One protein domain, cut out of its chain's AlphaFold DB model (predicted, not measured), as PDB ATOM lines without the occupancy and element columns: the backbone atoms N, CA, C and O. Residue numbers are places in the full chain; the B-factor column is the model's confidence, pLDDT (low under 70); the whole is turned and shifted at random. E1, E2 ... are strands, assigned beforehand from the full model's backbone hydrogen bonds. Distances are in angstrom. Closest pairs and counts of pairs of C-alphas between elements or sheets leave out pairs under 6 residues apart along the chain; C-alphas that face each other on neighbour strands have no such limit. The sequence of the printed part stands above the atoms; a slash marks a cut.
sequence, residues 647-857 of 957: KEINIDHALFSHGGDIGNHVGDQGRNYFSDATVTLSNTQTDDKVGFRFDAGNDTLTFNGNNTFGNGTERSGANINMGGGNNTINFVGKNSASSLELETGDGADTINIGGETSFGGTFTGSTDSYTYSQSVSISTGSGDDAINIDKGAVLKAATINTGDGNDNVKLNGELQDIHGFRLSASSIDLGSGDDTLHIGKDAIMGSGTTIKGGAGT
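This is residues 647 to 857 of the 957 residues of the protein "Retention module-containing protein" of Campylobacter concisus (UniProt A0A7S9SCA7). The chain is wound in stacked turns, a solenoid whose two long walls are parallel sheets partly face to face, E1 E4 E6 E9 E12 E16 E19 E22 and E3 E5 E8 E11 E15 E18 E21 E23. Short strands E2, E7, E10, E17 and E20 make a narrower third side, and the hairpin E13 and E14 leads away from the walls. The 211 printed residues hold 23 named strands, E1 to E23 in chain order, and no named helix; the class is all strand, with 98 residues, under half, in named elements. The whole is compact, with a radius of gyration of the C-alphas of 16.5 A and spans of 42 by 41 by 28 A.

Find C-alpha 648 at (15.457, 1.606, -32.273), where E1, residues 648 to 652, begins its 13.3 A. Then come E2 at 654 to 657, E3 at 660 to 662, E4 at 678 to 682, 13.6 A long, E5 at 690 to 693, E6 at 700 to 703, E7 at 707 to 709, E8 at 718 to 721, E9 at 728 to 731 and E10 at 735 to 737. E11, 740 to 746, runs 19.6 A from (37.893, 5.286, -35.258). Next find E12 at 750 to 753, E13 at 761 to 764, E14 at 771 to 774, E15 at 776 to 782, 19.8 A long, E16 at 786 to 789, E17 at 794 to 796, E18 at 798 to 804, 19.6 A long, E19 at 808 to 811, E20 at 814 to 816, E21 at 827 to 831, 12.3 A long, and E22 at 836 to 839. E23, 850 to 852, ends at (44.749, 3.367, -55.577).

Look first at E1 and E4, parallel at 2 degrees, with N 649 and O 678 2.9 A apart, within hydrogen-bond range. In the other large sheet, E11 and E15 are parallel at 0 degrees, with N 742 and O 777 at 2.8 A. The two sheets form a sandwich, two sheets face to face, 11.5 A centre to centre where they face each other. E1 runs on into E2 at 90 degrees; E2 pairs with no named strand. E7 and E10 are parallel, N 709 to O 736 2.9 A, as are E17 and E20, N 795 to O 814 2.9 A. The hairpin E13 and E14 is antiparallel at 152 degrees, with N 763 and O 772 at 2.9 A.

The C-alphas of Thr 767 and Thr 857 are the two farthest apart, 50.1 A. The printed part has no cut; the link from E3 to E4, 15 residues, is long. Look for pLDDT under 70 at residues 666 to 674, 765 to 768 and 820 to 823; the mean of the printed part is 90.0.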
ATOM      1  N   LYS A 647      16.044  -2.446 -31.313       87.69
ATOM      2  CA  LYS A 647      15.798  -2.183 -32.735       87.69
ATOM      3  C   LYS A 647      15.885  -0.693 -33.050       87.69
ATOM      4  O   LYS A 647      16.540  -0.320 -34.010       87.69
ATOM      5  N   GLU A 648      15.277   0.157 -32.233       93.38
ATOM      6  CA  GLU A 648      15.457   1.606 -32.273       93.38
ATOM      7  C   GLU A 648      16.150   2.060 -30.985       93.38
ATOM      8  O   GLU A 648      15.654   1.824 -29.884       93.38
ATOM      9  N   ILE A 649      17.318   2.695 -31.097       96.62
ATOM     10  CA  ILE A 649      18.073   3.196 -29.941       96.62
ATOM     11  C   ILE A 649      18.352   4.685 -30.145       96.62
ATOM     12  O   ILE A 649      19.226   5.065 -30.925       96.62
ATOM     13  N   ASN A 650      17.638   5.530 -29.407       98.19
ATOM     14  CA  ASN A 650      17.801   6.979 -29.416       98.19
ATOM     15  C   ASN A 650      18.553   7.422 -28.162       98.19
ATOM     16  O   ASN A 650      18.109   7.168 -27.042       98.19
ATOM     17  N   ILE A 651      19.687   8.101 -28.335       98.00
ATOM     18  CA  ILE A 651      20.537   8.564 -27.236       98.00
ATOM     19  C   ILE A 651      20.792  10.061 -27.373       98.00
ATOM     20  O   ILE A 651      21.384  10.510 -28.352       98.00
ATOM     21  N   ASP A 652      20.409  10.828 -26.358       97.75
ATOM     22  CA  ASP A 652      20.758  12.234 -26.208       97.75
ATOM     23  C   ASP A 652      21.363  12.516 -24.823       97.75
ATOM     24  O   ASP A 652      20.900  12.015 -23.794       97.75
ATOM     25  N   HIS A 653      22.421  13.332 -24.801       97.12
ATOM     26  CA  HIS A 653      23.153  13.739 -23.594       97.12
ATOM     27  C   HIS A 653      23.606  12.563 -22.692       97.12
ATOM     28  O   HIS A 653      23.403  12.579 -21.478       97.12
ATOM     29  N   ALA A 654      24.278  11.555 -23.260       95.12
ATOM     30  CA  ALA A 654      24.892  10.458 -22.498       95.12
ATOM     31  C   ALA A 654      26.416  10.619 -22.289       95.12
ATOM     32  O   ALA A 654      27.096  11.350 -23.019       95.12
ATOM     33  N   LEU A 655      26.958   9.909 -21.293       92.62
ATOM     34  CA  LEU A 655      28.392   9.743 -21.040       92.62
ATOM     35  C   LEU A 655      28.721   8.261 -20.792       92.62
ATOM     36  O   LEU A 655      28.268   7.697 -19.800       92.62
ATOM     37  N   PHE A 656      29.549   7.653 -21.646       90.44
ATOM     38  CA  PHE A 656      30.051   6.284 -21.467       90.44
ATOM     39  C   PHE A 656      31.484   6.293 -20.923       90.44
ATOM     40  O   PHE A 656      32.365   6.967 -21.463       90.44
ATOM     41  N   SER A 657      31.733   5.526 -19.866       85.94
ATOM     42  CA  SER A 657      33.012   5.486 -19.160       85.94
ATOM     43  C   SER A 657      33.517   4.054 -19.005       85.94
ATOM     44  O   SER A 657      32.780   3.187 -18.539       85.94
ATOM     45  N   HIS A 658      34.779   3.790 -19.344       80.44
ATOM     46  CA  HIS A 658      35.362   2.437 -19.262       80.44
ATOM     47  C   HIS A 658      34.545   1.361 -20.023       80.44
ATOM     48  O   HIS A 658      34.196   0.316 -19.467       80.44
ATOM     49  N   GLY A 659      34.223   1.617 -21.294       75.19
ATOM     50  CA  GLY A 659      33.608   0.631 -22.191       75.19
ATOM     51  C   GLY A 659      32.076   0.580 -22.217       75.19
ATOM     52  O   GLY A 659      31.389   0.988 -21.280       75.19
ATOM     53  N   GLY A 660      31.555   0.003 -23.301       81.38
ATOM     54  CA  GLY A 660      30.143  -0.325 -23.522       81.38
ATOM     55  C   GLY A 660      29.905  -0.815 -24.953       81.38
ATOM     56  O   GLY A 660      30.721  -0.523 -25.827       81.38
ATOM     57  N   ASP A 661      28.811  -1.545 -25.181       87.06
ATOM     58  CA  ASP A 661      28.363  -1.979 -26.514       87.06
ATOM     59  C   ASP A 661      26.926  -1.502 -26.784       87.06
ATOM     60  O   ASP A 661      26.043  -1.697 -25.947       87.06
ATOM     61  N   ILE A 662      26.693  -0.926 -27.964       92.69
ATOM     62  CA  ILE A 662      25.408  -0.370 -28.414       92.69
ATOM     63  C   ILE A 662      25.022  -1.025 -29.751       92.69
ATOM     64  O   ILE A 662      25.895  -1.242 -30.590       92.69
ATOM     65  N   GLY A 663      23.741  -1.333 -29.960       90.88
ATOM     66  CA  GLY A 663      23.212  -1.939 -31.198       90.88
ATOM     67  C   GLY A 663      22.562  -3.304 -30.954       90.88
ATOM     68  O   GLY A 663      22.581  -3.806 -29.830       90.88
ATOM     69  N   ASN A 664      21.980  -3.920 -31.979       86.69
ATOM     70  CA  ASN A 664      21.214  -5.173 -31.876       86.69
ATOM     71  C   ASN A 664      22.048  -6.436 -31.569       86.69
ATOM     72  O   ASN A 664      21.465  -7.392 -31.072       86.69
ATOM     73  N   HIS A 665      23.373  -6.440 -31.771       83.25
ATOM     74  CA  HIS A 665      24.208  -7.653 -31.701       83.25
ATOM     75  C   HIS A 665      24.148  -8.447 -30.381       83.25
ATOM     76  O   HIS A 665      24.526  -7.925 -29.326       83.25
ATOM     77  N   VAL A 666      23.812  -9.747 -30.431       66.44
ATOM     78  CA  VAL A 666      23.812 -10.640 -29.237       66.44
ATOM     79  C   VAL A 666      24.683 -11.907 -29.392       66.44
ATOM     80  O   VAL A 666      24.493 -12.914 -28.702       66.44
ATOM     81  N   GLY A 667      25.729 -11.824 -30.220       60.44
ATOM     82  CA  GLY A 667      26.849 -12.778 -30.252       60.44
ATOM     83  C   GLY A 667      26.615 -14.070 -31.044       60.44
ATOM     84  O   GLY A 667      25.509 -14.372 -31.483       60.44
ATOM     85  N   ASP A 668      27.681 -14.872 -31.167       44.03
ATOM     86  CA  ASP A 668      27.853 -16.060 -32.033       44.03
ATOM     87  C   ASP A 668      26.795 -17.186 -31.914       44.03
ATOM     88  O   ASP A 668      26.934 -18.241 -32.531       44.03
ATOM     89  N   GLN A 669      25.758 -17.032 -31.089       41.91
ATOM     90  CA  GLN A 669      24.677 -18.010 -30.925       41.91
ATOM     91  C   GLN A 669      23.604 -17.940 -32.027       41.91
ATOM     92  O   GLN A 669      22.651 -18.713 -31.970       41.91
ATOM     93  N   GLY A 670      23.733 -17.039 -33.011       39.88
ATOM     94  CA  GLY A 670      22.808 -16.941 -34.154       39.88
ATOM     95  C   GLY A 670      21.384 -16.525 -33.770       39.88
ATOM     96  O   GLY A 670      20.429 -16.847 -34.471       39.88
ATOM     97  N   ARG A 671      21.243 -15.855 -32.623       51.19
ATOM     98  CA  ARG A 671      19.983 -15.313 -32.115       51.19
ATOM     99  C   ARG A 671      19.943 -13.834 -32.470       51.19
ATOM    100  O   ARG A 671      20.398 -13.021 -31.673       51.19
ATOM    101  N   ASN A 672      19.447 -13.505 -33.656       51.72
ATOM    102  CA  ASN A 672      19.236 -12.116 -34.056       51.72
ATOM    103  C   ASN A 672      17.998 -11.611 -33.304       51.72
ATOM    104  O   ASN A 672      16.884 -12.022 -33.621       51.72
ATOM    105  N   TYR A 673      18.181 -10.769 -32.283       58.16
ATOM    106  CA  TYR A 673      17.052 -10.268 -31.481       58.16
ATOM    107  C   TYR A 673      16.251  -9.205 -32.240       58.16
ATOM    108  O   TYR A 673      15.041  -9.122 -32.077       58.16
ATOM    109  N   PHE A 674      16.908  -8.418 -33.092       69.44
ATOM    110  CA  PHE A 674      16.286  -7.375 -33.903       69.44
ATOM    111  C   PHE A 674      17.022  -7.313 -35.249       69.44
ATOM    112  O   PHE A 674      18.249  -7.268 -35.237       69.44
ATOM    113  N   SER A 675      16.325  -7.306 -36.389       76.88
ATOM    114  CA  SER A 675      16.933  -7.001 -37.699       76.88
ATOM    115  C   SER A 675      16.699  -5.540 -38.081       76.88
ATOM    116  O   SER A 675      15.738  -4.932 -37.599       76.88
ATOM    117  N   ASP A 676      17.541  -5.000 -38.968       87.19
ATOM    118  CA  ASP A 676      17.349  -3.681 -39.587       87.19
ATOM    119  C   ASP A 676      17.229  -2.564 -38.526       87.19
ATOM    120  O   ASP A 676      16.295  -1.754 -38.529       87.19
ATOM    121  N   ALA A 677      18.139  -2.574 -37.545       91.31
ATOM    122  CA  ALA A 677      18.098  -1.671 -36.405       91.31
ATOM    123  C   ALA A 677      18.553  -0.251 -36.778       91.31
ATOM    124  O   ALA A 677      19.400  -0.037 -37.642       91.31
ATOM    125  N   THR A 678      18.002   0.745 -36.090       95.88
ATOM    126  CA  THR A 678      18.339   2.164 -36.228       95.88
ATOM    127  C   THR A 678      18.841   2.717 -34.899       95.88
ATOM    128  O   THR A 678      18.140   2.697 -33.890       95.88
ATOM    129  N   VAL A 679      20.060   3.253 -34.887       98.06
ATOM    130  CA  VAL A 679      20.697   3.842 -33.704       98.06
ATOM    131  C   VAL A 679      21.023   5.306 -33.985       98.06
ATOM    132  O   VAL A 679      21.783   5.606 -34.905       98.06
ATOM    133  N   THR A 680      20.495   6.225 -33.175       98.44
ATOM    134  CA  THR A 680      20.732   7.671 -33.300       98.44
ATOM    135  C   THR A 680      21.360   8.237 -32.028       98.44
ATOM    136  O   THR A 680      20.806   8.083 -30.943       98.44
ATOM    137  N   LEU A 681      22.496   8.934 -32.148       97.06
ATOM    138  CA  LEU A 681      23.221   9.539 -31.021       97.06
ATOM    139  C   LEU A 681      23.417  11.048 -31.187       97.06
ATOM    140  O   LEU A 681      23.964  11.503 -32.191       97.06
ATOM    141  N   SER A 682      23.053  11.813 -30.162       97.62
ATOM    142  CA  SER A 682      23.263  13.259 -30.041       97.62
ATOM    143  C   SER A 682      23.959  13.588 -28.712       97.62
ATOM    144  O   SER A 682      23.777  12.890 -27.711       97.62
ATOM    145  N   ASN A 683      24.780  14.645 -28.686       96.75
ATOM    146  CA  ASN A 683      25.436  15.202 -27.484       96.75
ATOM    147  C   ASN A 683      26.212  14.180 -26.605       96.75
ATOM    148  O   ASN A 683      26.497  14.441 -25.425       96.75
ATOM    149  N   THR A 684      26.560  13.018 -27.166       94.50
ATOM    150  CA  THR A 684      27.051  11.838 -26.442       94.50
ATOM    151  C   THR A 684      28.573  11.823 -26.366       94.50
ATOM    152  O   THR A 684      29.273  12.132 -27.329       94.50
ATOM    153  N   GLN A 685      29.113  11.495 -25.196       92.06
ATOM    154  CA  GLN A 685      30.550  11.567 -24.927       92.06
ATOM    155  C   GLN A 685      31.074  10.245 -24.373       92.06
ATOM    156  O   GLN A 685      30.342   9.535 -23.684       92.06
ATOM    157  N   THR A 686      32.338   9.914 -24.640       88.69
ATOM    158  CA  THR A 686      32.994   8.751 -24.026       88.69
ATOM    159  C   THR A 686      34.393   9.094 -23.534       88.69
ATOM    160  O   THR A 686      35.123   9.833 -24.199       88.69
ATOM    161  N   ASP A 687      34.784   8.569 -22.369       81.69
ATOM    162  CA  ASP A 687      36.173   8.684 -21.898       81.69
ATOM    163  C   ASP A 687      37.071   7.530 -22.375       81.69
ATOM    164  O   ASP A 687      38.282   7.705 -22.469       81.69
ATOM    165  N   ASP A 688      36.495   6.406 -22.792       83.06
ATOM    166  CA  ASP A 688      37.210   5.219 -23.272       83.06
ATOM    167  C   ASP A 688      36.622   4.725 -24.612       83.06
ATOM    168  O   ASP A 688      35.761   5.385 -25.207       83.06
ATOM    169  N   LYS A 689      37.092   3.579 -25.119       84.56
ATOM    170  CA  LYS A 689      36.534   2.907 -26.297       84.56
ATOM    171  C   LYS A 689      35.064   2.528 -26.080       84.56
ATOM    172  O   LYS A 689      34.751   1.813 -25.134       84.56
ATOM    173  N   VAL A 690      34.183   2.923 -26.998       90.06
ATOM    174  CA  VAL A 690      32.815   2.381 -27.122       90.06
ATOM    175  C   VAL A 690      32.711   1.482 -28.355       90.06
ATOM    176  O   VAL A 690      33.380   1.731 -29.363       90.06
ATOM    177  N   GLY A 691      31.905   0.426 -28.263       92.00
ATOM    178  CA  GLY A 691      31.524  -0.431 -29.380       92.00
ATOM    179  C   GLY A 691      30.117  -0.111 -29.883       92.00
ATOM    180  O   GLY A 691      29.172  -0.016 -29.102       92.00
ATOM    181  N   PHE A 692      29.975  -0.003 -31.196       94.81
ATOM    182  CA  PHE A 692      28.716  -0.094 -31.922       94.81
ATOM    183  C   PHE A 692      28.758  -1.419 -32.678       94.81
ATOM    184  O   PHE A 692      29.661  -1.627 -33.487       94.81
ATOM    185  N   ARG A 693      27.859  -2.348 -32.354       92.12
ATOM    186  CA  ARG A 693      27.870  -3.704 -32.917       92.12
ATOM    187  C   ARG A 693      26.476  -4.136 -33.312       92.12
ATOM    188  O   ARG A 693      25.575  -4.131 -32.466       92.12
ATOM    189  N   PHE A 694      26.362  -4.569 -34.560       91.38
ATOM    190  CA  PHE A 694      25.117  -5.016 -35.157       91.38
ATOM    191  C   PHE A 694      25.176  -6.495 -35.568       91.38
ATOM    192  O   PHE A 694      26.260  -7.073 -35.672       91.38
ATOM    193  N   ASP A 695      24.008  -7.126 -35.695       86.38
ATOM    194  CA  ASP A 695      23.875  -8.448 -36.329       86.38
ATOM    195  C   ASP A 695      23.701  -8.270 -37.856       86.38
ATOM    196  O   ASP A 695      24.025  -7.218 -38.396       86.38
ATOM    197  N   ALA A 696      23.238  -9.291 -38.582       85.50
ATOM    198  CA  ALA A 696      22.961  -9.160 -40.015       85.50
ATOM    199  C   ALA A 696      21.578  -8.524 -40.280       85.50
ATOM    200  O   ALA A 696      20.564  -9.020 -39.773       85.50
ATOM    201  N   GLY A 697      21.544  -7.486 -41.119       88.50
ATOM    202  CA  GLY A 697      20.371  -6.681 -41.471       88.50
ATOM    203  C   GLY A 697      20.757  -5.443 -42.297       88.50
ATOM    204  O   GLY A 697      21.904  -5.294 -42.707       88.50
ATOM    205  N   ASN A 698      19.796  -4.571 -42.612       93.31
ATOM    206  CA  ASN A 698      20.055  -3.291 -43.288       93.31
ATOM    207  C   ASN A 698      20.120  -2.171 -42.237       93.31
ATOM    208  O   ASN A 698      19.193  -1.369 -42.094       93.31
ATOM    209  N   ASP A 699      21.181  -2.171 -41.434       95.75
ATOM    210  CA  ASP A 699      21.226  -1.433 -40.175       95.75
ATOM    211  C   ASP A 699      21.738   0.012 -40.355       95.75
ATOM    212  O   ASP A 699      22.577   0.325 -41.203       95.75
ATOM    213  N   THR A 700      21.203   0.942 -39.561       98.25
ATOM    214  CA  THR A 700      21.449   2.387 -39.685       98.25
ATOM    215  C   THR A 700      22.021   2.984 -38.400       98.25
ATOM    216  O   THR A 700      21.414   2.900 -37.336       98.25
ATOM    217  N   LEU A 701      23.156   3.679 -38.500       98.56
ATOM    218  CA  LEU A 701      23.837   4.335 -37.379       98.56
ATOM    219  C   LEU A 701      24.057   5.828 -37.666       98.56
ATOM    220  O   LEU A 701      24.857   6.205 -38.522       98.56
ATOM    221  N   THR A 702      23.367   6.704 -36.935       98.69
ATOM    222  CA  THR A 702      23.392   8.159 -37.151       98.69
ATOM    223  C   THR A 702      23.925   8.919 -35.936       98.69
ATOM    224  O   THR A 702      23.303   8.991 -34.880       98.69
ATOM    225  N   PHE A 703      25.066   9.580 -36.105       98.25
ATOM    226  CA  PHE A 703      25.666  10.489 -35.134       98.25
ATOM    227  C   PHE A 703      25.211  11.925 -35.430       98.25
ATOM    228  O   PHE A 703      25.837  12.652 -36.201       98.25
ATOM    229  N   ASN A 704      24.107  12.338 -34.811       96.12
ATOM    230  CA  ASN A 704      23.440  13.633 -34.973       96.12
ATOM    231  C   ASN A 704      24.069  14.761 -34.115       96.12
ATOM    232  O   ASN A 704      23.388  15.585 -33.507       96.12
ATOM    233  N   GLY A 705      25.400  14.818 -34.101       89.81
ATOM    234  CA  GLY A 705      26.160  15.982 -33.655       89.81
ATOM    235  C   GLY A 705      26.405  16.125 -32.148       89.81
ATOM    236  O   GLY A 705      25.775  15.512 -31.288       89.81
ATOM    237  N   ASN A 706      27.390  16.974 -31.846       95.00
ATOM    238  CA  ASN A 706      28.021  17.185 -30.538       95.00
ATOM    239  C   ASN A 706      28.571  15.901 -29.876       95.00
ATOM    240  O   ASN A 706      28.740  15.863 -28.654       95.00
ATOM    241  N   ASN A 707      28.875  14.869 -30.669       95.94
ATOM    242  CA  ASN A 707      29.388  13.596 -30.169       95.94
ATOM    243  C   ASN A 707      30.926  13.592 -30.096       95.94
ATOM    244  O   ASN A 707      31.587  14.026 -31.043       95.94
ATOM    245  N   THR A 708      31.499  13.072 -29.004       93.06
ATOM    246  CA  THR A 708      32.961  13.014 -28.786       93.06
ATOM    247  C   THR A 708      33.390  11.673 -28.193       93.06
ATOM    248  O   THR A 708      33.094  11.393 -27.032       93.06
ATOM    249  N   PHE A 709      34.141  10.878 -28.954       91.69
ATOM    250  CA  PHE A 709      34.554   9.525 -28.574       91.69
ATOM    251  C   PHE A 709      36.028   9.446 -28.137       91.69
ATOM    252  O   PHE A 709      36.937   9.782 -28.899       91.69
ATOM    253  N   GLY A 710      36.263   8.939 -26.925       85.56
ATOM    254  CA  GLY A 710      37.571   8.706 -26.309       85.56
ATOM    255  C   GLY A 710      38.233   9.953 -25.707       85.56
ATOM    256  O   GLY A 710      38.161  11.046 -26.269       85.56
ATOM    257  N   ASN A 711      38.947   9.779 -24.588       78.38
ATOM    258  CA  ASN A 711      39.666  10.853 -23.884       78.38
ATOM    259  C   ASN A 711      41.076  11.176 -24.434       78.38
ATOM    260  O   ASN A 711      41.715  12.110 -23.941       78.38
ATOM    261  N   GLY A 712      41.582  10.407 -25.406       71.25
ATOM    262  CA  GLY A 712      42.922  10.568 -25.976       71.25
ATOM    263  C   GLY A 712      44.020   9.655 -25.406       71.25
ATOM    264  O   GLY A 712      45.180   9.827 -25.782       71.25
ATOM    265  N   THR A 713      43.702   8.692 -24.532       74.56
ATOM    266  CA  THR A 713      44.597   7.568 -24.187       74.56
ATOM    267  C   THR A 713      44.675   6.537 -25.318       74.56
ATOM    268  O   THR A 713      43.875   6.556 -26.259       74.56
ATOM    269  N   GLU A 714      45.637   5.613 -25.226       73.19
ATOM    270  CA  GLU A 714      45.816   4.517 -26.183       73.19
ATOM    271  C   GLU A 714      44.518   3.718 -26.404       73.19
ATOM    272  O   GLU A 714      43.966   3.152 -25.464       73.19
ATOM    273  N   ARG A 715      44.079   3.620 -27.665       70.50
ATOM    274  CA  ARG A 715      42.898   2.861 -28.121       70.50
ATOM    275  C   ARG A 715      41.537   3.423 -27.682       70.50
ATOM    276  O   ARG A 715      40.526   2.775 -27.942       70.50
ATOM    277  N   SER A 716      41.490   4.615 -27.083       84.06
ATOM    278  CA  SER A 716      40.233   5.319 -26.779       84.06
ATOM    279  C   SER A 716      39.596   5.888 -28.057       84.06
ATOM    280  O   SER A 716      40.297   6.453 -28.906       84.06
ATOM    281  N   GLY A 717      38.276   5.751 -28.226       88.75
ATOM    282  CA  GLY A 717      37.579   6.144 -29.458       88.75
ATOM    283  C   GLY A 717      36.279   5.379 -29.702       88.75
ATOM    284  O   GLY A 717      35.629   4.939 -28.756       88.75
ATOM    285  N   ALA A 718      35.909   5.212 -30.970       93.00
ATOM    286  CA  ALA A 718      34.765   4.404 -31.388       93.00
ATOM    287  C   ALA A 718      35.219   3.207 -32.234       93.00
ATOM    288  O   ALA A 718      36.096   3.334 -33.089       93.00
ATOM    289  N   ASN A 719      34.591   2.056 -32.011       94.06
ATOM    290  CA  ASN A 719      34.597   0.924 -32.930       94.06
ATOM    291  C   ASN A 719      33.170   0.680 -33.407       94.06
ATOM    292  O   ASN A 719      32.249   0.725 -32.598       94.06
ATOM    293  N   ILE A 720      33.008   0.476 -34.705       97.06
ATOM    294  CA  ILE A 720      31.740   0.251 -35.382       97.06
ATOM    295  C   ILE A 720      31.911  -1.013 -36.219       97.06
ATOM    296  O   ILE A 720      32.823  -1.076 -37.038       97.06
ATOM    297  N   ASN A 721      31.040  -1.993 -36.011       95.94
ATOM    298  CA  ASN A 721      30.907  -3.163 -36.867       95.94
ATOM    299  C   ASN A 721      29.412  -3.344 -37.174       95.94
ATOM    300  O   ASN A 721      28.632  -3.600 -36.252       95.94
ATOM    301  N   MET A 722      29.012  -3.142 -38.434       95.31
ATOM    302  CA  MET A 722      27.600  -3.188 -38.857       95.31
ATOM    303  C   MET A 722      27.107  -4.599 -39.240       95.31
ATOM    304  O   MET A 722      25.981  -4.744 -39.699       95.31
ATOM    305  N   GLY A 723      27.914  -5.645 -39.042       92.00
ATOM    306  CA  GLY A 723      27.531  -7.019 -39.369       92.00
ATOM    307  C   GLY A 723      27.562  -7.315 -40.872       92.00
ATOM    308  O   GLY A 723      28.581  -7.786 -41.379       92.00
ATOM    309  N   GLY A 724      26.434  -7.124 -41.561       90.56
ATOM    310  CA  GLY A 724      26.298  -7.382 -43.001       90.56
ATOM    311  C   GLY A 724      24.848  -7.375 -43.503       90.56
ATOM    312  O   GLY A 724      23.923  -7.736 -42.776       90.56
ATOM    313  N   GLY A 725      24.668  -6.994 -44.765       94.19
ATOM    314  CA  GLY A 725      23.446  -6.412 -45.331       94.19
ATOM    315  C   GLY A 725      23.708  -4.956 -45.744       94.19
ATOM    316  O   GLY A 725      24.841  -4.507 -45.663       94.19
ATOM    317  N   ASN A 726      22.717  -4.218 -46.258       96.94
ATOM    318  CA  ASN A 726      22.976  -2.887 -46.832       96.94
ATOM    319  C   ASN A 726      22.877  -1.798 -45.751       96.94
ATOM    320  O   ASN A 726      21.788  -1.282 -45.477       96.94
ATOM    321  N   ASN A 727      23.994  -1.464 -45.114       98.12
ATOM    322  CA  ASN A 727      24.040  -0.587 -43.949       98.12
ATOM    323  C   ASN A 727      24.190   0.892 -44.317       98.12
ATOM    324  O   ASN A 727      24.652   1.269 -45.395       98.12
ATOM    325  N   THR A 728      23.831   1.777 -43.386       98.69
ATOM    326  CA  THR A 728      24.007   3.228 -43.548       98.69
ATOM    327  C   THR A 728      24.573   3.882 -42.288       98.69
ATOM    328  O   THR A 728      23.947   3.876 -41.231       98.69
ATOM    329  N   ILE A 729      25.731   4.535 -42.408       98.75
ATOM    330  CA  ILE A 729      26.365   5.310 -41.334       98.75
ATOM    331  C   ILE A 729      26.350   6.799 -41.692       98.75
ATOM    332  O   ILE A 729      26.866   7.200 -42.735       98.75
ATOM    333  N   ASN A 730      25.820   7.645 -40.806       98.69
ATOM    334  CA  ASN A 730      25.737   9.096 -41.004       98.69
ATOM    335  C   ASN A 730      26.399   9.866 -39.854       98.69
ATOM    336  O   ASN A 730      25.936   9.806 -38.719       98.69
ATOM    337  N   PHE A 731      27.416  10.677 -40.137       98.38
ATOM    338  CA  PHE A 731      27.977  11.646 -39.192       98.38
ATOM    339  C   PHE A 731      27.485  13.053 -39.543       98.38
ATOM    340  O   PHE A 731      28.023  13.710 -40.431       98.38
ATOM    341  N   VAL A 732      26.446  13.520 -38.850       97.31
ATOM    342  CA  VAL A 732      25.779  14.805 -39.110       97.31
ATOM    343  C   VAL A 732      26.203  15.836 -38.065       97.31
ATOM    344  O   VAL A 732      26.184  15.569 -36.865       97.31
ATOM    345  N   GLY A 733      26.593  17.033 -38.505       96.44
ATOM    346  CA  GLY A 733      27.095  18.077 -37.609       96.44
ATOM    347  C   GLY A 733      28.415  17.696 -36.922       96.44
ATOM    348  O   GLY A 733      29.249  16.983 -37.482       96.44
ATOM    349  N   LYS A 734      28.631  18.223 -35.713       97.00
ATOM    350  CA  LYS A 734      29.913  18.134 -34.994       97.00
ATOM    351  C   LYS A 734      30.148  16.755 -34.397       97.00
ATOM    352  O   LYS A 734      29.607  16.460 -33.335       97.00
ATOM    353  N   ASN A 735      30.997  15.947 -35.017       97.12
ATOM    354  CA  ASN A 735      31.378  14.640 -34.485       97.12
ATOM    355  C   ASN A 735      32.903  14.545 -34.359       97.12
ATOM    356  O   ASN A 735      33.637  14.988 -35.240       97.12
ATOM    357  N   SER A 736      33.393  13.990 -33.256       94.44
ATOM    358  CA  SER A 736      34.823  13.837 -32.991       94.44
ATOM    359  C   SER A 736      35.119  12.458 -32.418       94.44
ATOM    360  O   SER A 736      34.368  11.954 -31.588       94.44
ATOM    361  N   ALA A 737      36.221  11.847 -32.839       92.50
ATOM    362  CA  ALA A 737      36.649  10.542 -32.351       92.50
ATOM    363  C   ALA A 737      38.173  10.495 -32.270       92.50
ATOM    364  O   ALA A 737      38.869  10.776 -33.249       92.50
ATOM    365  N   SER A 738      38.685  10.148 -31.089       89.50
ATOM    366  CA  SER A 738      40.119  10.099 -30.814       89.50
ATOM    367  C   SER A 738      40.801   8.996 -31.628       89.50
ATOM    368  O   SER A 738      41.848   9.237 -32.218       89.50
ATOM    369  N   SER A 739      40.162   7.831 -31.738       89.88
ATOM    370  CA  SER A 739      40.387   6.824 -32.784       89.88
ATOM    371  C   SER A 739      39.042   6.402 -33.380       89.88
ATOM    372  O   SER A 739      38.007   6.536 -32.719       89.88
ATOM    373  N   LEU A 740      39.057   5.903 -34.617       94.19
ATOM    374  CA  LEU A 740      37.893   5.286 -35.258       94.19
ATOM    375  C   LEU A 740      38.311   3.990 -35.962       94.19
ATOM    376  O   LEU A 740      39.300   3.968 -36.691       94.19
ATOM    377  N   GLU A 741      37.543   2.934 -35.738       95.38
ATOM    378  CA  GLU A 741      37.690   1.602 -36.323       95.38
ATOM    379  C   GLU A 741      36.299   1.209 -36.840       95.38
ATOM    380  O   GLU A 741      35.411   0.961 -36.034       95.38
ATOM    381  N   LEU A 742      36.070   1.282 -38.150       97.88
ATOM    382  CA  LEU A 742      34.754   1.151 -38.781       97.88
ATOM    383  C   LEU A 742      34.805   0.038 -39.835       97.88
ATOM    384  O   LEU A 742      35.624   0.098 -40.751       97.88
ATOM    385  N   GLU A 743      33.924  -0.945 -39.682       97.88
ATOM    386  CA  GLU A 743      33.699  -2.086 -40.573       97.88
ATOM    387  C   GLU A 743      32.190  -2.161 -40.877       97.88
ATOM    388  O   GLU A 743      31.388  -2.082 -39.940       97.88
ATOM    389  N   THR A 744      31.771  -2.293 -42.142       96.81
ATOM    390  CA  THR A 744      30.336  -2.441 -42.478       96.81
ATOM    391  C   THR A 744      29.955  -3.873 -42.861       96.81
ATOM    392  O   THR A 744      29.038  -4.406 -42.239       96.81
ATOM    393  N   GLY A 745      30.730  -4.548 -43.720       95.19
ATOM    394  CA  GLY A 745      30.637  -5.995 -43.946       95.19
ATOM    395  C   GLY A 745      30.417  -6.405 -45.406       95.19
ATOM    396  O   GLY A 745      30.962  -5.808 -46.328       95.19
ATOM    397  N   ASP A 746      29.646  -7.477 -45.608       95.25
ATOM    398  CA  ASP A 746      29.160  -7.877 -46.934       95.25
ATOM    399  C   ASP A 746      27.802  -7.196 -47.183       95.25
ATOM    400  O   ASP A 746      26.834  -7.481 -46.471       95.25
ATOM    401  N   GLY A 747      27.701  -6.327 -48.189       97.06
ATOM    402  CA  GLY A 747      26.531  -5.484 -48.440       97.06
ATOM    403  C   GLY A 747      26.824  -4.369 -49.443       97.06
ATOM    404  O   GLY A 747      27.966  -4.175 -49.826       97.06
ATOM    405  N   ALA A 748      25.796  -3.646 -49.893       98.06
ATOM    406  CA  ALA A 748      25.976  -2.367 -50.586       98.06
ATOM    407  C   ALA A 748      25.828  -1.236 -49.558       98.06
ATOM    408  O   ALA A 748      24.720  -0.752 -49.300       98.06
ATOM    409  N   ASP A 749      26.934  -0.880 -48.910       98.62
ATOM    410  CA  ASP A 749      26.963  -0.016 -47.736       98.62
ATOM    411  C   ASP A 749      27.105   1.474 -48.090       98.62
ATOM    412  O   ASP A 749      27.567   1.876 -49.160       98.62
ATOM    413  N   THR A 750      26.690   2.353 -47.174       98.81
ATOM    414  CA  THR A 750      26.803   3.810 -47.346       98.81
ATOM    415  C   THR A 750      27.347   4.501 -46.099       98.81
ATOM    416  O   THR A 750      26.742   4.457 -45.030       98.81
ATOM    417  N   ILE A 751      28.459   5.228 -46.239       98.88
ATOM    418  CA  ILE A 751      29.095   6.015 -45.175       98.88
ATOM    419  C   ILE A 751      29.100   7.499 -45.563       98.88
ATOM    420  O   ILE A 751      29.743   7.902 -46.529       98.88
ATOM    421  N   ASN A 752      28.434   8.340 -44.772       98.75
ATOM    422  CA  ASN A 752      28.362   9.789 -44.966       98.75
ATOM    423  C   ASN A 752      29.071  10.523 -43.818       98.75
ATOM    424  O   ASN A 752      28.599  10.516 -42.681       98.75
ATOM    425  N   ILE A 753      30.193  11.184 -44.104       98.56
ATOM    426  CA  ILE A 753      31.001  11.929 -43.129       98.56
ATOM    427  C   ILE A 753      30.812  13.436 -43.343       98.56
ATOM    428  O   ILE A 753      31.476  14.035 -44.187       98.56
ATOM    429  N   GLY A 754      29.914  14.049 -42.568       97.94
ATOM    430  CA  GLY A 754      29.514  15.450 -42.712       97.94
ATOM    431  C   GLY A 754      30.581  16.472 -42.301       97.94
ATOM    432  O   GLY A 754      31.406  16.230 -41.416       97.94
ATOM    433  N   GLY A 755      30.518  17.660 -42.910       97.62
ATOM    434  CA  GLY A 755      31.574  18.689 -42.915       97.62
ATOM    435  C   GLY A 755      31.959  19.375 -41.590       97.62
ATOM    436  O   GLY A 755      32.777  20.290 -41.613       97.62
ATOM    437  N   GLU A 756      31.406  18.967 -40.443       97.88
ATOM    438  CA  GLU A 756      31.852  19.395 -39.100       97.88
ATOM    439  C   GLU A 756      32.523  18.248 -38.302       97.88
ATOM    440  O   GLU A 756      32.729  18.353 -37.090       97.88
ATOM    441  N   THR A 757      32.878  17.151 -38.975       97.69
ATOM    442  CA  THR A 757      33.471  15.947 -38.370       97.69
ATOM    443  C   THR A 757      35.005  16.008 -38.311       97.69
ATOM    444  O   THR A 757      35.650  16.401 -39.280       97.69
ATOM    445  N   SER A 758      35.627  15.582 -37.204       95.44
ATOM    446  CA  SER A 758      37.093  15.500 -37.053       95.44
ATOM    447  C   SER A 758      37.532  14.206 -36.358       95.44
ATOM    448  O   SER A 758      37.376  14.073 -35.145       95.44
ATOM    449  N   PHE A 759      38.184  13.300 -37.084       94.62
ATOM    450  CA  PHE A 759      38.624  11.998 -36.573       94.62
ATOM    451  C   PHE A 759      40.146  11.820 -36.562       94.62
ATOM    452  O   PHE A 759      40.856  12.307 -37.449       94.62
ATOM    453  N   GLY A 760      40.635  11.076 -35.567       90.38
ATOM    454  CA  GLY A 760      42.050  10.758 -35.384       90.38
ATOM    455  C   GLY A 760      42.899  11.955 -34.948       90.38
ATOM    456  O   GLY A 760      42.413  13.069 -34.718       90.38
ATOM    457  N   GLY A 761      44.211  11.736 -34.854       87.31
ATOM    458  CA  GLY A 761      45.193  12.780 -34.564       87.31
ATOM    459  C   GLY A 761      46.148  12.449 -33.423       87.31
ATOM    460  O   GLY A 761      46.350  11.296 -33.044       87.31
ATOM    461  N   THR A 762      46.769  13.497 -32.886       83.56
ATOM    462  CA  THR A 762      47.705  13.412 -31.762       83.56
ATOM    463  C   THR A 762      47.051  13.979 -30.508       83.56
ATOM    464  O   THR A 762      46.687  15.155 -30.476       83.56
ATOM    465  N   PHE A 763      46.946  13.155 -29.472       77.81
ATOM    466  CA  PHE A 763      46.311  13.477 -28.198       77.81
ATOM    467  C   PHE A 763      47.317  13.305 -27.061       77.81
ATOM    468  O   PHE A 763      48.206  12.460 -27.138       77.81
ATOM    469  N   THR A 764      47.191  14.093 -25.996       72.81
ATOM    470  CA  THR A 764      47.980  13.899 -24.771       72.81
ATOM    471  C   THR A 764      47.051  13.379 -23.686       72.81
ATOM    472  O   THR A 764      46.094  14.069 -23.333       72.81
ATOM    473  N   GLY A 765      47.336  12.180 -23.174       66.19
ATOM    474  CA  GLY A 765      46.531  11.488 -22.175       66.19
ATOM    475  C   GLY A 765      46.301  12.356 -20.940       66.19
ATOM    476  O   GLY A 765      47.243  12.872 -20.330       66.19
ATOM    477  N   SER A 766      45.031  12.528 -20.574       63.94
ATOM    478  CA  SER A 766      44.599  13.412 -19.483       63.94
ATOM    479  C   SER A 766      45.058  12.946 -18.094       63.94
ATOM    480  O   SER A 766      45.106  13.745 -17.159       63.94
ATOM    481  N   THR A 767      45.412  11.666 -17.964       63.66
ATOM    482  CA  THR A 767      45.778  10.986 -16.714       63.66
ATOM    483  C   THR A 767      47.287  10.804 -16.524       63.66
ATOM    484  O   THR A 767      47.755  10.794 -15.386       63.66
ATOM    485  N   ASP A 768      48.056  10.677 -17.610       66.69
ATOM    486  CA  ASP A 768      49.470  10.267 -17.595       66.69
ATOM    487  C   ASP A 768      50.425  11.218 -18.345       66.69
ATOM    488  O   ASP A 768      51.641  11.136 -18.169       66.69
ATOM    489  N   SER A 769      49.890  12.166 -19.122       74.31
ATOM    490  CA  SER A 769      50.642  13.069 -20.006       74.31
ATOM    491  C   SER A 769      51.449  12.382 -21.123       74.31
ATOM    492  O   SER A 769      52.338  13.018 -21.699       74.31
ATOM    493  N   TYR A 770      51.153  11.126 -21.475       74.44
ATOM    494  CA  TYR A 770      51.730  10.496 -22.665       74.44
ATOM    495  C   TYR A 770      51.045  11.002 -23.936       74.44
ATOM    496  O   TYR A 770      49.832  11.191 -23.981       74.44
ATOM    497  N   THR A 771      51.826  11.240 -24.992       76.38
ATOM    498  CA  THR A 771      51.293  11.687 -26.282       76.38
ATOM    499  C   THR A 771      51.035  10.490 -27.192       76.38
ATOM    500  O   THR A 771      51.968   9.899 -27.739       76.38
ATOM    501  N   TYR A 772      49.761  10.157 -27.365       77.19
ATOM    502  CA  TYR A 772      49.273   9.097 -28.234       77.19
ATOM    503  C   TYR A 772      48.982   9.644 -29.634       77.19
ATOM    504  O   TYR A 772      48.489  10.757 -29.803       77.19
ATOM    505  N   SER A 773      49.300   8.857 -30.659       81.81
ATOM    506  CA  SER A 773      48.871   9.113 -32.037       81.81
ATOM    507  C   SER A 773      47.883   8.032 -32.430       81.81
ATOM    508  O   SER A 773      48.168   6.849 -32.249       81.81
ATOM    509  N   GLN A 774      46.722   8.450 -32.916       84.75
ATOM    510  CA  GLN A 774      45.581   7.586 -33.165       84.75
ATOM    511  C   GLN A 774      45.061   7.805 -34.587       84.75
ATOM    512  O   GLN A 774      44.971   8.938 -35.063       84.75
ATOM    513  N   SER A 775      44.780   6.697 -35.263       86.88
ATOM    514  CA  SER A 775      44.401   6.622 -36.673       86.88
ATOM    515  C   SER A 775      42.895   6.446 -36.858       86.88
ATOM    516  O   SER A 775      42.156   6.175 -35.905       86.88
ATOM    517  N   VAL A 776      42.467   6.551 -38.111       93.88
ATOM    518  CA  VAL A 776      41.136   6.153 -38.575       93.88
ATOM    519  C   VAL A 776      41.291   4.922 -39.465       93.88
ATOM    520  O   VAL A 776      42.192   4.879 -40.299       93.88
ATOM    521  N   SER A 777      40.430   3.927 -39.291       95.62
ATOM    522  CA  SER A 777      40.294   2.787 -40.194       95.62
ATOM    523  C   SER A 777      38.840   2.697 -40.625       95.62
ATOM    524  O   SER A 777      37.959   2.671 -39.770       95.62
ATOM    525  N   ILE A 778      38.609   2.676 -41.932       98.31
ATOM    526  CA  ILE A 778      37.309   2.477 -42.567       98.31
ATOM    527  C   ILE A 778      37.495   1.338 -43.567       98.31
ATOM    528  O   ILE A 778      38.299   1.458 -44.492       98.31
ATOM    529  N   SER A 779      36.772   0.245 -43.354       98.19
ATOM    530  CA  SER A 779      36.598  -0.835 -44.318       98.19
ATOM    531  C   SER A 779      35.108  -0.971 -44.600       98.19
ATOM    532  O   SER A 779      34.341  -0.970 -43.636       98.19
ATOM    533  N   THR A 780      34.698  -1.092 -45.862       97.62
ATOM    534  CA  THR A 780      33.318  -1.505 -46.158       97.62
ATOM    535  C   THR A 780      33.254  -3.029 -46.254       97.62
ATOM    536  O   THR A 780      33.189  -3.657 -45.191       97.62
ATOM    537  N   GLY A 781      33.466  -3.637 -47.426       96.56
ATOM    538  CA  GLY A 781      33.852  -5.051 -47.514       96.56
ATOM    539  C   GLY A 781      33.589  -5.714 -48.865       96.56
ATOM    540  O   GLY A 781      34.522  -5.864 -49.658       96.56
ATOM    541  N   SER A 782      32.353  -6.168 -49.090       96.94
ATOM    542  CA  SER A 782      31.964  -6.866 -50.328       96.94
ATOM    543  C   SER A 782      30.593  -6.407 -50.848       96.94
ATOM    544  O   SER A 782      29.557  -6.880 -50.375       96.94
ATOM    545  N   GLY A 783      30.587  -5.566 -51.881       98.00
ATOM    546  CA  GLY A 783      29.398  -5.066 -52.578       98.00
ATOM    547  C   GLY A 783      29.623  -3.664 -53.147       98.00
ATOM    548  O   GLY A 783      30.705  -3.120 -53.008       98.00
ATOM    549  N   ASP A 784      28.644  -3.097 -53.858       98.56
ATOM    550  CA  ASP A 784      28.810  -1.792 -54.527       98.56
ATOM    551  C   ASP A 784      28.695  -0.633 -53.508       98.56
ATOM    552  O   ASP A 784      27.597  -0.111 -53.275       98.56
ATOM    553  N   ASP A 785      29.812  -0.241 -52.887       98.75
ATOM    554  CA  ASP A 785      29.830   0.618 -51.695       98.75
ATOM    555  C   ASP A 785      29.919   2.129 -51.986       98.75
ATOM    556  O   ASP A 785      30.425   2.579 -53.017       98.75
ATOM    557  N   ALA A 786      29.467   2.967 -51.042       98.81
ATOM    558  CA  ALA A 786      29.495   4.429 -51.172       98.81
ATOM    559  C   ALA A 786      30.068   5.155 -49.940       98.81
ATOM    560  O   ALA A 786      29.468   5.157 -48.867       98.81
ATOM    561  N   ILE A 787      31.174   5.894 -50.101       98.81
ATOM    562  CA  ILE A 787      31.784   6.708 -49.030       98.81
ATOM    563  C   ILE A 787      31.819   8.187 -49.431       98.81
ATOM    564  O   ILE A 787      32.599   8.597 -50.287       98.81
ATOM    565  N   ASN A 788      31.022   9.030 -48.773       98.56
ATOM    566  CA  ASN A 788      30.984  10.477 -48.998       98.56
ATOM    567  C   ASN A 788      31.685  11.219 -47.846       98.56
ATOM    568  O   ASN A 788      31.246  11.143 -46.701       98.56
ATOM    569  N   ILE A 789      32.757  11.961 -48.139       98.50
ATOM    570  CA  ILE A 789      33.513  12.769 -47.167       98.50
ATOM    571  C   ILE A 789      33.319  14.247 -47.506       98.50
ATOM    572  O   ILE A 789      33.943  14.765 -48.437       98.50
ATOM    573  N   ASP A 790      32.456  14.930 -46.757       98.00
ATOM    574  CA  ASP A 790      32.052  16.306 -47.039       98.00
ATOM    575  C   ASP A 790      33.169  17.330 -46.830       98.00
ATOM    576  O   ASP A 790      34.093  17.178 -46.026       98.00
ATOM    577  N   LYS A 791      33.024  18.461 -47.523       96.62
ATOM    578  CA  LYS A 791      33.905  19.616 -47.366       96.62
ATOM    579  C   LYS A 791      33.901  20.123 -45.921       96.62
ATOM    580  O   LYS A 791      32.879  20.587 -45.424       96.62
ATOM    581  N   GLY A 792      35.080  20.114 -45.302       96.69
ATOM    582  CA  GLY A 792      35.299  20.512 -43.907       96.69
ATOM    583  C   GLY A 792      35.452  19.338 -42.936       96.69
ATOM    584  O   GLY A 792      35.963  19.546 -41.837       96.69
ATOM    585  N   ALA A 793      35.097  18.112 -43.339       97.94
ATOM    586  CA  ALA A 793      35.417  16.919 -42.564       97.94
ATOM    587  C   ALA A 793      36.936  16.676 -42.578       97.94
ATOM    588  O   ALA A 793      37.570  16.796 -43.627       97.94
ATOM    589  N   VAL A 794      37.524  16.327 -41.430       97.25
ATOM    590  CA  VAL A 794      38.974  16.137 -41.271       97.25
ATOM    591  C   VAL A 794      39.281  14.752 -40.713       97.25
ATOM    592  O   VAL A 794      39.001  14.464 -39.550       97.25
ATOM    593  N   LEU A 795      39.921  13.909 -41.515       96.38
ATOM    594  CA  LEU A 795      40.329  12.549 -41.167       96.38
ATOM    595  C   LEU A 795      41.864  12.482 -41.092       96.38
ATOM    596  O   LEU A 795      42.552  12.809 -42.057       96.38
ATOM    597  N   LYS A 796      42.424  12.094 -39.939       93.00
ATOM    598  CA  LYS A 796      43.881  12.079 -39.692       93.00
ATOM    599  C   LYS A 796      44.424  10.656 -39.609       93.00
ATOM    600  O   LYS A 796      43.916   9.857 -38.825       93.00
ATOM    601  N   ALA A 797      45.489  10.382 -40.368       91.75
ATOM    602  CA  ALA A 797      46.054   9.044 -40.568       91.75
ATOM    603  C   ALA A 797      44.950   8.014 -40.850       91.75
ATOM    604  O   ALA A 797      44.759   7.058 -40.095       91.75
ATOM    605  N   ALA A 798      44.164   8.293 -41.888       95.00
ATOM    606  CA  ALA A 798      42.994   7.513 -42.236       95.00
ATOM    607  C   ALA A 798      43.317   6.480 -43.308       95.00
ATOM    608  O   ALA A 798      43.724   6.848 -44.406       95.00
ATOM    609  N   THR A 799      43.101   5.211 -42.991       95.75
ATOM    610  CA  THR A 799      43.068   4.115 -43.959       95.75
ATOM    611  C   THR A 799      41.620   3.906 -44.382       95.75
ATOM    612  O   THR A 799      40.775   3.631 -43.533       95.75
ATOM    613  N   ILE A 800      41.346   4.041 -45.675       98.25
ATOM    614  CA  ILE A 800      40.076   3.706 -46.318       98.25
ATOM    615  C   ILE A 800      40.357   2.558 -47.291       98.25
ATOM    616  O   ILE A 800      41.315   2.633 -48.063       98.25
ATOM    617  N   ASN A 801      39.550   1.507 -47.220       98.12
ATOM    618  CA  ASN A 801      39.585   0.338 -48.093       98.12
ATOM    619  C   ASN A 801      38.133  -0.050 -48.385       98.12
ATOM    620  O   ASN A 801      37.421  -0.316 -47.421       98.12
ATOM    621  N   THR A 802      37.675  -0.059 -49.636       98.06
ATOM    622  CA  THR A 802      36.286  -0.465 -49.911       98.06
ATOM    623  C   THR A 802      36.185  -1.988 -50.037       98.06
ATOM    624  O   THR A 802      35.834  -2.617 -49.037       98.06
ATOM    625  N   GLY A 803      36.693  -2.613 -51.107       97.31
ATOM    626  CA  GLY A 803      37.007  -4.050 -51.101       97.31
ATOM    627  C   GLY A 803      36.777  -4.774 -52.426       97.31
ATOM    628  O   GLY A 803      37.560  -4.609 -53.356       97.31
ATOM    629  N   ASP A 804      35.770  -5.649 -52.473       97.94
ATOM    630  CA  ASP A 804      35.347  -6.372 -53.682       97.94
ATOM    631  C   ASP A 804      33.942  -5.872 -54.104       97.94
ATOM    632  O   ASP A 804      32.924  -6.383 -53.630       97.94
ATOM    633  N   GLY A 805      33.887  -4.880 -54.999       98.19
ATOM    634  CA  GLY A 805      32.688  -4.096 -55.331       98.19
ATOM    635  C   GLY A 805      32.932  -3.118 -56.484       98.19
ATOM    636  O   GLY A 805      34.051  -3.042 -56.966       98.19
ATOM    637  N   ASN A 806      31.914  -2.395 -56.975       98.56
ATOM    638  CA  ASN A 806      32.110  -1.273 -57.914       98.56
ATOM    639  C   ASN A 806      31.956   0.057 -57.164       98.56
ATOM    640  O   ASN A 806      30.886   0.675 -57.165       98.56
ATOM    641  N   ASP A 807      33.022   0.480 -56.493       98.75
ATOM    642  CA  ASP A 807      32.895   1.358 -55.332       98.75
ATOM    643  C   ASP A 807      32.895   2.853 -55.667       98.75
ATOM    644  O   ASP A 807      33.466   3.313 -56.659       98.75
ATOM    645  N   ASN A 808      32.249   3.659 -54.818       98.44
ATOM    646  CA  ASN A 808      32.078   5.092 -55.029       98.44
ATOM    647  C   ASN A 808      32.529   5.949 -53.838       98.44
ATOM    648  O   ASN A 808      31.746   6.303 -52.951       98.44
ATOM    649  N   VAL A 809      33.790   6.380 -53.862       98.69
ATOM    650  CA  VAL A 809      34.358   7.284 -52.851       98.69
ATOM    651  C   VAL A 809      34.315   8.734 -53.347       98.69
ATOM    652  O   VAL A 809      34.709   9.033 -54.472       98.69
ATOM    653  N   LYS A 810      33.869   9.679 -52.513       97.81
ATOM    654  CA  LYS A 810      33.869  11.123 -52.812       97.81
ATOM    655  C   LYS A 810      34.595  11.906 -51.725       97.81
ATOM    656  O   LYS A 810      34.048  12.149 -50.652       97.81
ATOM    657  N   LEU A 811      35.809  12.359 -52.020       97.38
ATOM    658  CA  LEU A 811      36.631  13.171 -51.129       97.38
ATOM    659  C   LEU A 811      36.457  14.668 -51.433       97.38
ATOM    660  O   LEU A 811      37.062  15.198 -52.360       97.38
ATOM    661  N   ASN A 812      35.663  15.363 -50.616       96.19
ATOM    662  CA  ASN A 812      35.576  16.832 -50.587       96.19
ATOM    663  C   ASN A 812      36.236  17.451 -49.337       96.19
ATOM    664  O   ASN A 812      36.503  18.654 -49.323       96.19
ATOM    665  N   GLY A 813      36.468  16.649 -48.292       96.50
ATOM    666  CA  GLY A 813      37.127  17.039 -47.042       96.50
ATOM    667  C   GLY A 813      38.659  16.946 -47.060       96.50
ATOM    668  O   GLY A 813      39.311  17.078 -48.098       96.50
ATOM    669  N   GLU A 814      39.242  16.728 -45.883       96.81
ATOM    670  CA  GLU A 814      40.687  16.692 -45.655       96.81
ATOM    671  C   GLU A 814      41.159  15.320 -45.147       96.81
ATOM    672  O   GLU A 814      40.762  14.879 -44.068       96.81
ATOM    673  N   LEU A 815      42.085  14.686 -45.874       95.31
ATOM    674  CA  LEU A 815      42.917  13.587 -45.381       95.31
ATOM    675  C   LEU A 815      44.267  14.156 -44.923       95.31
ATOM    676  O   LEU A 815      45.061  14.629 -45.738       95.31
ATOM    677  N   GLN A 816      44.536  14.131 -43.619       92.81
ATOM    678  CA  GLN A 816      45.744  14.695 -43.004       92.81
ATOM    679  C   GLN A 816      46.703  13.598 -42.515       92.81
ATOM    680  O   GLN A 816      46.282  12.532 -42.068       92.81
ATOM    681  N   ASP A 817      48.008  13.873 -42.534       88.94
ATOM    682  CA  ASP A 817      49.038  12.958 -42.022       88.94
ATOM    683  C   ASP A 817      49.417  13.287 -40.562       88.94
ATOM    684  O   ASP A 817      49.428  14.450 -40.155       88.94
ATOM    685  N   ILE A 818      49.808  12.274 -39.779       84.12
ATOM    686  CA  ILE A 818      50.288  12.415 -38.394       84.12
ATOM    687  C   ILE A 818      51.795  12.139 -38.333       84.12
ATOM    688  O   ILE A 818      52.246  10.994 -38.383       84.12
ATOM    689  N   HIS A 819      52.614  13.181 -38.193       75.12
ATOM    690  CA  HIS A 819      54.071  13.026 -38.160       75.12
ATOM    691  C   HIS A 819      54.571  12.240 -36.933       75.12
ATOM    692  O   HIS A 819      54.273  12.580 -35.793       75.12
ATOM    693  N   GLY A 820      55.424  11.237 -37.176       67.81
ATOM    694  CA  GLY A 820      56.129  10.477 -36.133       67.81
ATOM    695  C   GLY A 820      55.513   9.123 -35.760       67.81
ATOM    696  O   GLY A 820      56.116   8.397 -34.972       67.81
ATOM    697  N   PHE A 821      54.364   8.753 -36.336       65.00
ATOM    698  CA  PHE A 821      53.673   7.490 -36.049       65.00
ATOM    699  C   PHE A 821      53.884   6.410 -37.134       65.00
ATOM    700  O   PHE A 821      54.295   6.705 -38.258       65.00
ATOM    701  N   ARG A 822      53.617   5.136 -36.800       59.53
ATOM    702  CA  ARG A 822      53.788   3.987 -37.721       59.53
ATOM    703  C   ARG A 822      52.770   3.995 -38.866       59.53
ATOM    704  O   ARG A 822      53.131   3.638 -39.980       59.53
ATOM    705  N   LEU A 823      51.535   4.401 -38.582       64.69
ATOM    706  CA  LEU A 823      50.515   4.732 -39.577       64.69
ATOM    707  C   LEU A 823      50.432   6.259 -39.627       64.69
ATOM    708  O   LEU A 823      49.597   6.867 -38.973       64.69
ATOM    709  N   SER A 824      51.419   6.888 -40.263       79.06
ATOM    710  CA  SER A 824      51.536   8.353 -40.312       79.06
ATOM    711  C   SER A 824      50.865   8.968 -41.537       79.06
ATOM    712  O   SER A 824      50.415  10.105 -41.454       79.06
ATOM    713  N   ALA A 825      50.796   8.236 -42.648       87.75
ATOM    714  CA  ALA A 825      50.099   8.646 -43.861       87.75
ATOM    715  C   ALA A 825      48.623   8.223 -43.834       87.75
ATOM    716  O   ALA A 825      48.288   7.218 -43.206       87.75
ATOM    717  N   SER A 826      47.772   8.957 -44.551       94.00
ATOM    718  CA  SER A 826      46.438   8.471 -44.947       94.00
ATOM    719  C   SER A 826      46.497   7.660 -46.256       94.00
ATOM    720  O   SER A 826      47.417   7.840 -47.054       94.00
ATOM    721  N   SER A 827      45.526   6.784 -46.514       95.56
ATOM    722  CA  SER A 827      45.439   6.017 -47.760       95.56
ATOM    723  C   SER A 827      44.004   5.713 -48.186       95.56
ATOM    724  O   SER A 827      43.158   5.460 -47.334       95.56
ATOM    725  N   ILE A 828      43.772   5.662 -49.500       98.00
ATOM    726  CA  ILE A 828      42.598   5.039 -50.126       98.00
ATOM    727  C   ILE A 828      43.086   3.853 -50.972       98.00
ATOM    728  O   ILE A 828      43.963   4.028 -51.820       98.00
ATOM    729  N   ASP A 829      42.523   2.675 -50.731       97.69
ATOM    730  CA  ASP A 829      42.441   1.542 -51.661       97.69
ATOM    731  C   ASP A 829      40.965   1.387 -52.052       97.69
ATOM    732  O   ASP A 829      40.110   1.519 -51.173       97.69
ATOM    733  N   LEU A 830      40.663   1.126 -53.327       98.06
ATOM    734  CA  LEU A 830      39.297   0.781 -53.748       98.06
ATOM    735  C   LEU A 830      39.153  -0.748 -53.825       98.06
ATOM    736  O   LEU A 830      38.411  -1.323 -53.037       98.06
ATOM    737  N   GLY A 831      40.030  -1.424 -54.574       96.75
ATOM    738  CA  GLY A 831      40.224  -2.874 -54.458       96.75
ATOM    739  C   GLY A 831      39.945  -3.639 -55.748       96.75
ATOM    740  O   GLY A 831      40.853  -3.751 -56.577       96.75
ATOM    741  N   SER A 832      38.753  -4.224 -55.884       96.69
ATOM    742  CA  SER A 832      38.396  -5.154 -56.966       96.69
ATOM    743  C   SER A 832      37.037  -4.859 -57.628       96.69
ATOM    744  O   SER A 832      36.076  -5.608 -57.437       96.69
ATOM    745  N   GLY A 833      36.985  -3.880 -58.533       97.31
ATOM    746  CA  GLY A 833      35.883  -3.731 -59.493       97.31
ATOM    747  C   GLY A 833      36.127  -2.621 -60.507       97.31
ATOM    748  O   GLY A 833      37.272  -2.289 -60.782       97.31
ATOM    749  N   ASP A 834      35.071  -2.079 -61.118       97.81
ATOM    750  CA  ASP A 834      35.178  -0.900 -61.991       97.81
ATOM    751  C   ASP A 834      34.945   0.381 -61.157       97.81
ATOM    752  O   ASP A 834      33.899   1.033 -61.250       97.81
ATOM    753  N   ASP A 835      35.920   0.721 -60.308       98.44
ATOM    754  CA  ASP A 835      35.744   1.664 -59.193       98.44
ATOM    755  C   ASP A 835      35.684   3.148 -59.603       98.44
ATOM    756  O   ASP A 835      36.087   3.551 -60.697       98.44
ATOM    757  N   THR A 836      35.203   4.017 -58.705       98.25
ATOM    758  CA  THR A 836      35.160   5.477 -58.895       98.25
ATOM    759  C   THR A 836      35.551   6.267 -57.640       98.25
ATOM    760  O   THR A 836      34.852   6.255 -56.627       98.25
ATOM    761  N   LEU A 837      36.605   7.084 -57.750       98.00
ATOM    762  CA  LEU A 837      36.987   8.082 -56.742       98.00
ATOM    763  C   LEU A 837      36.820   9.506 -57.281       98.00
ATOM    764  O   LEU A 837      37.551   9.912 -58.180       98.00
ATOM    765  N   HIS A 838      35.940  10.299 -56.672       96.56
ATOM    766  CA  HIS A 838      35.851  11.745 -56.891       96.56
ATOM    767  C   HIS A 838      36.736  12.523 -55.910       96.56
ATOM    768  O   HIS A 838      36.635  12.329 -54.697       96.56
ATOM    769  N   ILE A 839      37.532  13.472 -56.412       95.44
ATOM    770  CA  ILE A 839      38.297  14.434 -55.608       95.44
ATOM    771  C   ILE A 839      37.828  15.862 -55.918       95.44
ATOM    772  O   ILE A 839      38.054  16.415 -57.002       95.44
ATOM    773  N   GLY A 840      37.190  16.474 -54.922       92.62
ATOM    774  CA  GLY A 840      36.658  17.827 -54.993       92.62
ATOM    775  C   GLY A 840      37.753  18.895 -55.030       92.62
ATOM    776  O   GLY A 840      38.814  18.760 -54.424       92.62
ATOM    777  N   LYS A 841      37.472  20.022 -55.691       88.06
ATOM    778  CA  LYS A 841      38.436  21.116 -55.939       88.06
ATOM    779  C   LYS A 841      39.056  21.761 -54.686       88.06
ATOM    780  O   LYS A 841      40.068  22.447 -54.792       88.06
ATOM    781  N   ASP A 842      38.399  21.612 -53.534       85.62
ATOM    782  CA  ASP A 842      38.817  22.166 -52.239       85.62
ATOM    783  C   ASP A 842      39.362  21.078 -51.287       85.62
ATOM    784  O   ASP A 842      39.670  21.385 -50.136       85.62
ATOM    785  N   ALA A 843      39.457  19.822 -51.743       92.56
ATOM    786  CA  ALA A 843      39.909  18.699 -50.933       92.56
ATOM    787  C   ALA A 843      41.404  18.792 -50.601       92.56
ATOM    788  O   ALA A 843      42.221  19.244 -51.410       92.56
ATOM    789  N   ILE A 844      41.781  18.321 -49.411       92.81
ATOM    790  CA  ILE A 844      43.168  18.357 -48.931       92.81
ATOM    791  C   ILE A 844      43.679  16.932 -48.724       92.81
ATOM    792  O   ILE A 844      43.006  16.098 -48.128       92.81
ATOM    793  N   MET A 845      44.892  16.664 -49.206       93.12
ATOM    794  CA  MET A 845      45.583  15.384 -49.054       93.12
ATOM    795  C   MET A 845      46.986  15.617 -48.495       93.12
ATOM    796  O   MET A 845      47.779  16.353 -49.097       93.12
ATOM    797  N   GLY A 846      47.312  14.947 -47.392       89.62
ATOM    798  CA  GLY A 846      48.630  14.933 -46.762       89.62
ATOM    799  C   GLY A 846      49.766  14.584 -47.731       89.62
ATOM    800  O   GLY A 846      49.560  13.990 -48.792       89.62
ATOM    801  N   SER A 847      50.991  15.005 -47.416       88.31
ATOM    802  CA  SER A 847      52.151  14.822 -48.301       88.31
ATOM    803  C   SER A 847      52.615  13.368 -48.426       88.31
ATOM    804  O   SER A 847      53.297  13.048 -49.394       88.31
ATOM    805  N   GLY A 848      52.242  12.500 -47.485       88.75
ATOM    806  CA  GLY A 848      52.423  11.052 -47.557       88.75
ATOM    807  C   GLY A 848      51.187  10.284 -48.030       88.75
ATOM    808  O   GLY A 848      51.273   9.065 -48.129       88.75
ATOM    809  N   THR A 849      50.058  10.955 -48.295       93.00
ATOM    810  CA  THR A 849      48.802  10.287 -48.668       93.00
ATOM    811  C   THR A 849      48.944   9.498 -49.971       93.00
ATOM    812  O   THR A 849      49.503  10.014 -50.938       93.00
ATOM    813  N   THR A 850      48.409   8.276 -50.009       94.50
ATOM    814  CA  THR A 850      48.415   7.396 -51.195       94.50
ATOM    815  C   THR A 850      47.006   6.999 -51.619       94.50
ATOM    816  O   THR A 850      46.138   6.814 -50.773       94.50
ATOM    817  N   ILE A 851      46.780   6.831 -52.916       96.25
ATOM    818  CA  ILE A 851      45.481   6.512 -53.507       96.25
ATOM    819  C   ILE A 851      45.679   5.420 -54.556       96.25
ATOM    820  O   ILE A 851      46.562   5.554 -55.408       96.25
ATOM    821  N   LYS A 852      44.852   4.376 -54.521       95.81
ATOM    822  CA  LYS A 852      44.749   3.367 -55.577       95.81
ATOM    823  C   LYS A 852      43.294   3.202 -56.020       95.81
ATOM    824  O   LYS A 852      42.416   3.370 -55.182       95.81
ATOM    825  N   GLY A 853      43.065   2.853 -57.285       95.00
ATOM    826  CA  GLY A 853      41.899   2.054 -57.671       95.00
ATOM    827  C   GLY A 853      42.138   0.622 -57.195       95.00
ATOM    828  O   GLY A 853      42.251   0.381 -55.990       95.00
ATOM    829  N   GLY A 854      42.402  -0.293 -58.122       93.38
ATOM    830  CA  GLY A 854      43.028  -1.566 -57.792       93.38
ATOM    831  C   GLY A 854      43.065  -2.562 -58.942       93.38
ATOM    832  O   GLY A 854      44.141  -2.819 -59.499       93.38
ATOM    833  N   ALA A 855      41.923  -3.189 -59.225       92.81
ATOM    834  CA  ALA A 855      41.839  -4.391 -60.048       92.81
ATOM    835  C   ALA A 855      40.597  -4.465 -60.962       92.81
ATOM    836  O   ALA A 855      40.016  -5.543 -61.115       92.81
ATOM    837  N   GLY A 856      40.273  -3.379 -61.668       92.94
ATOM    838  CA  GLY A 856      39.359  -3.416 -62.818       92.94
ATOM    839  C   GLY A 856      39.600  -2.289 -63.821       92.94
ATOM    840  O   GLY A 856      40.651  -2.267 -64.468       92.94
ATOM    841  N   THR A 857      38.612  -1.411 -64.010       93.44
ATOM    842  CA  THR A 857      38.625  -0.310 -64.998       93.44
ATOM    843  C   THR A 857      38.447   1.053 -64.319       93.44
ATOM    844  O   THR A 857      37.542   1.830 -64.636       93.44
TER     845      THR A 857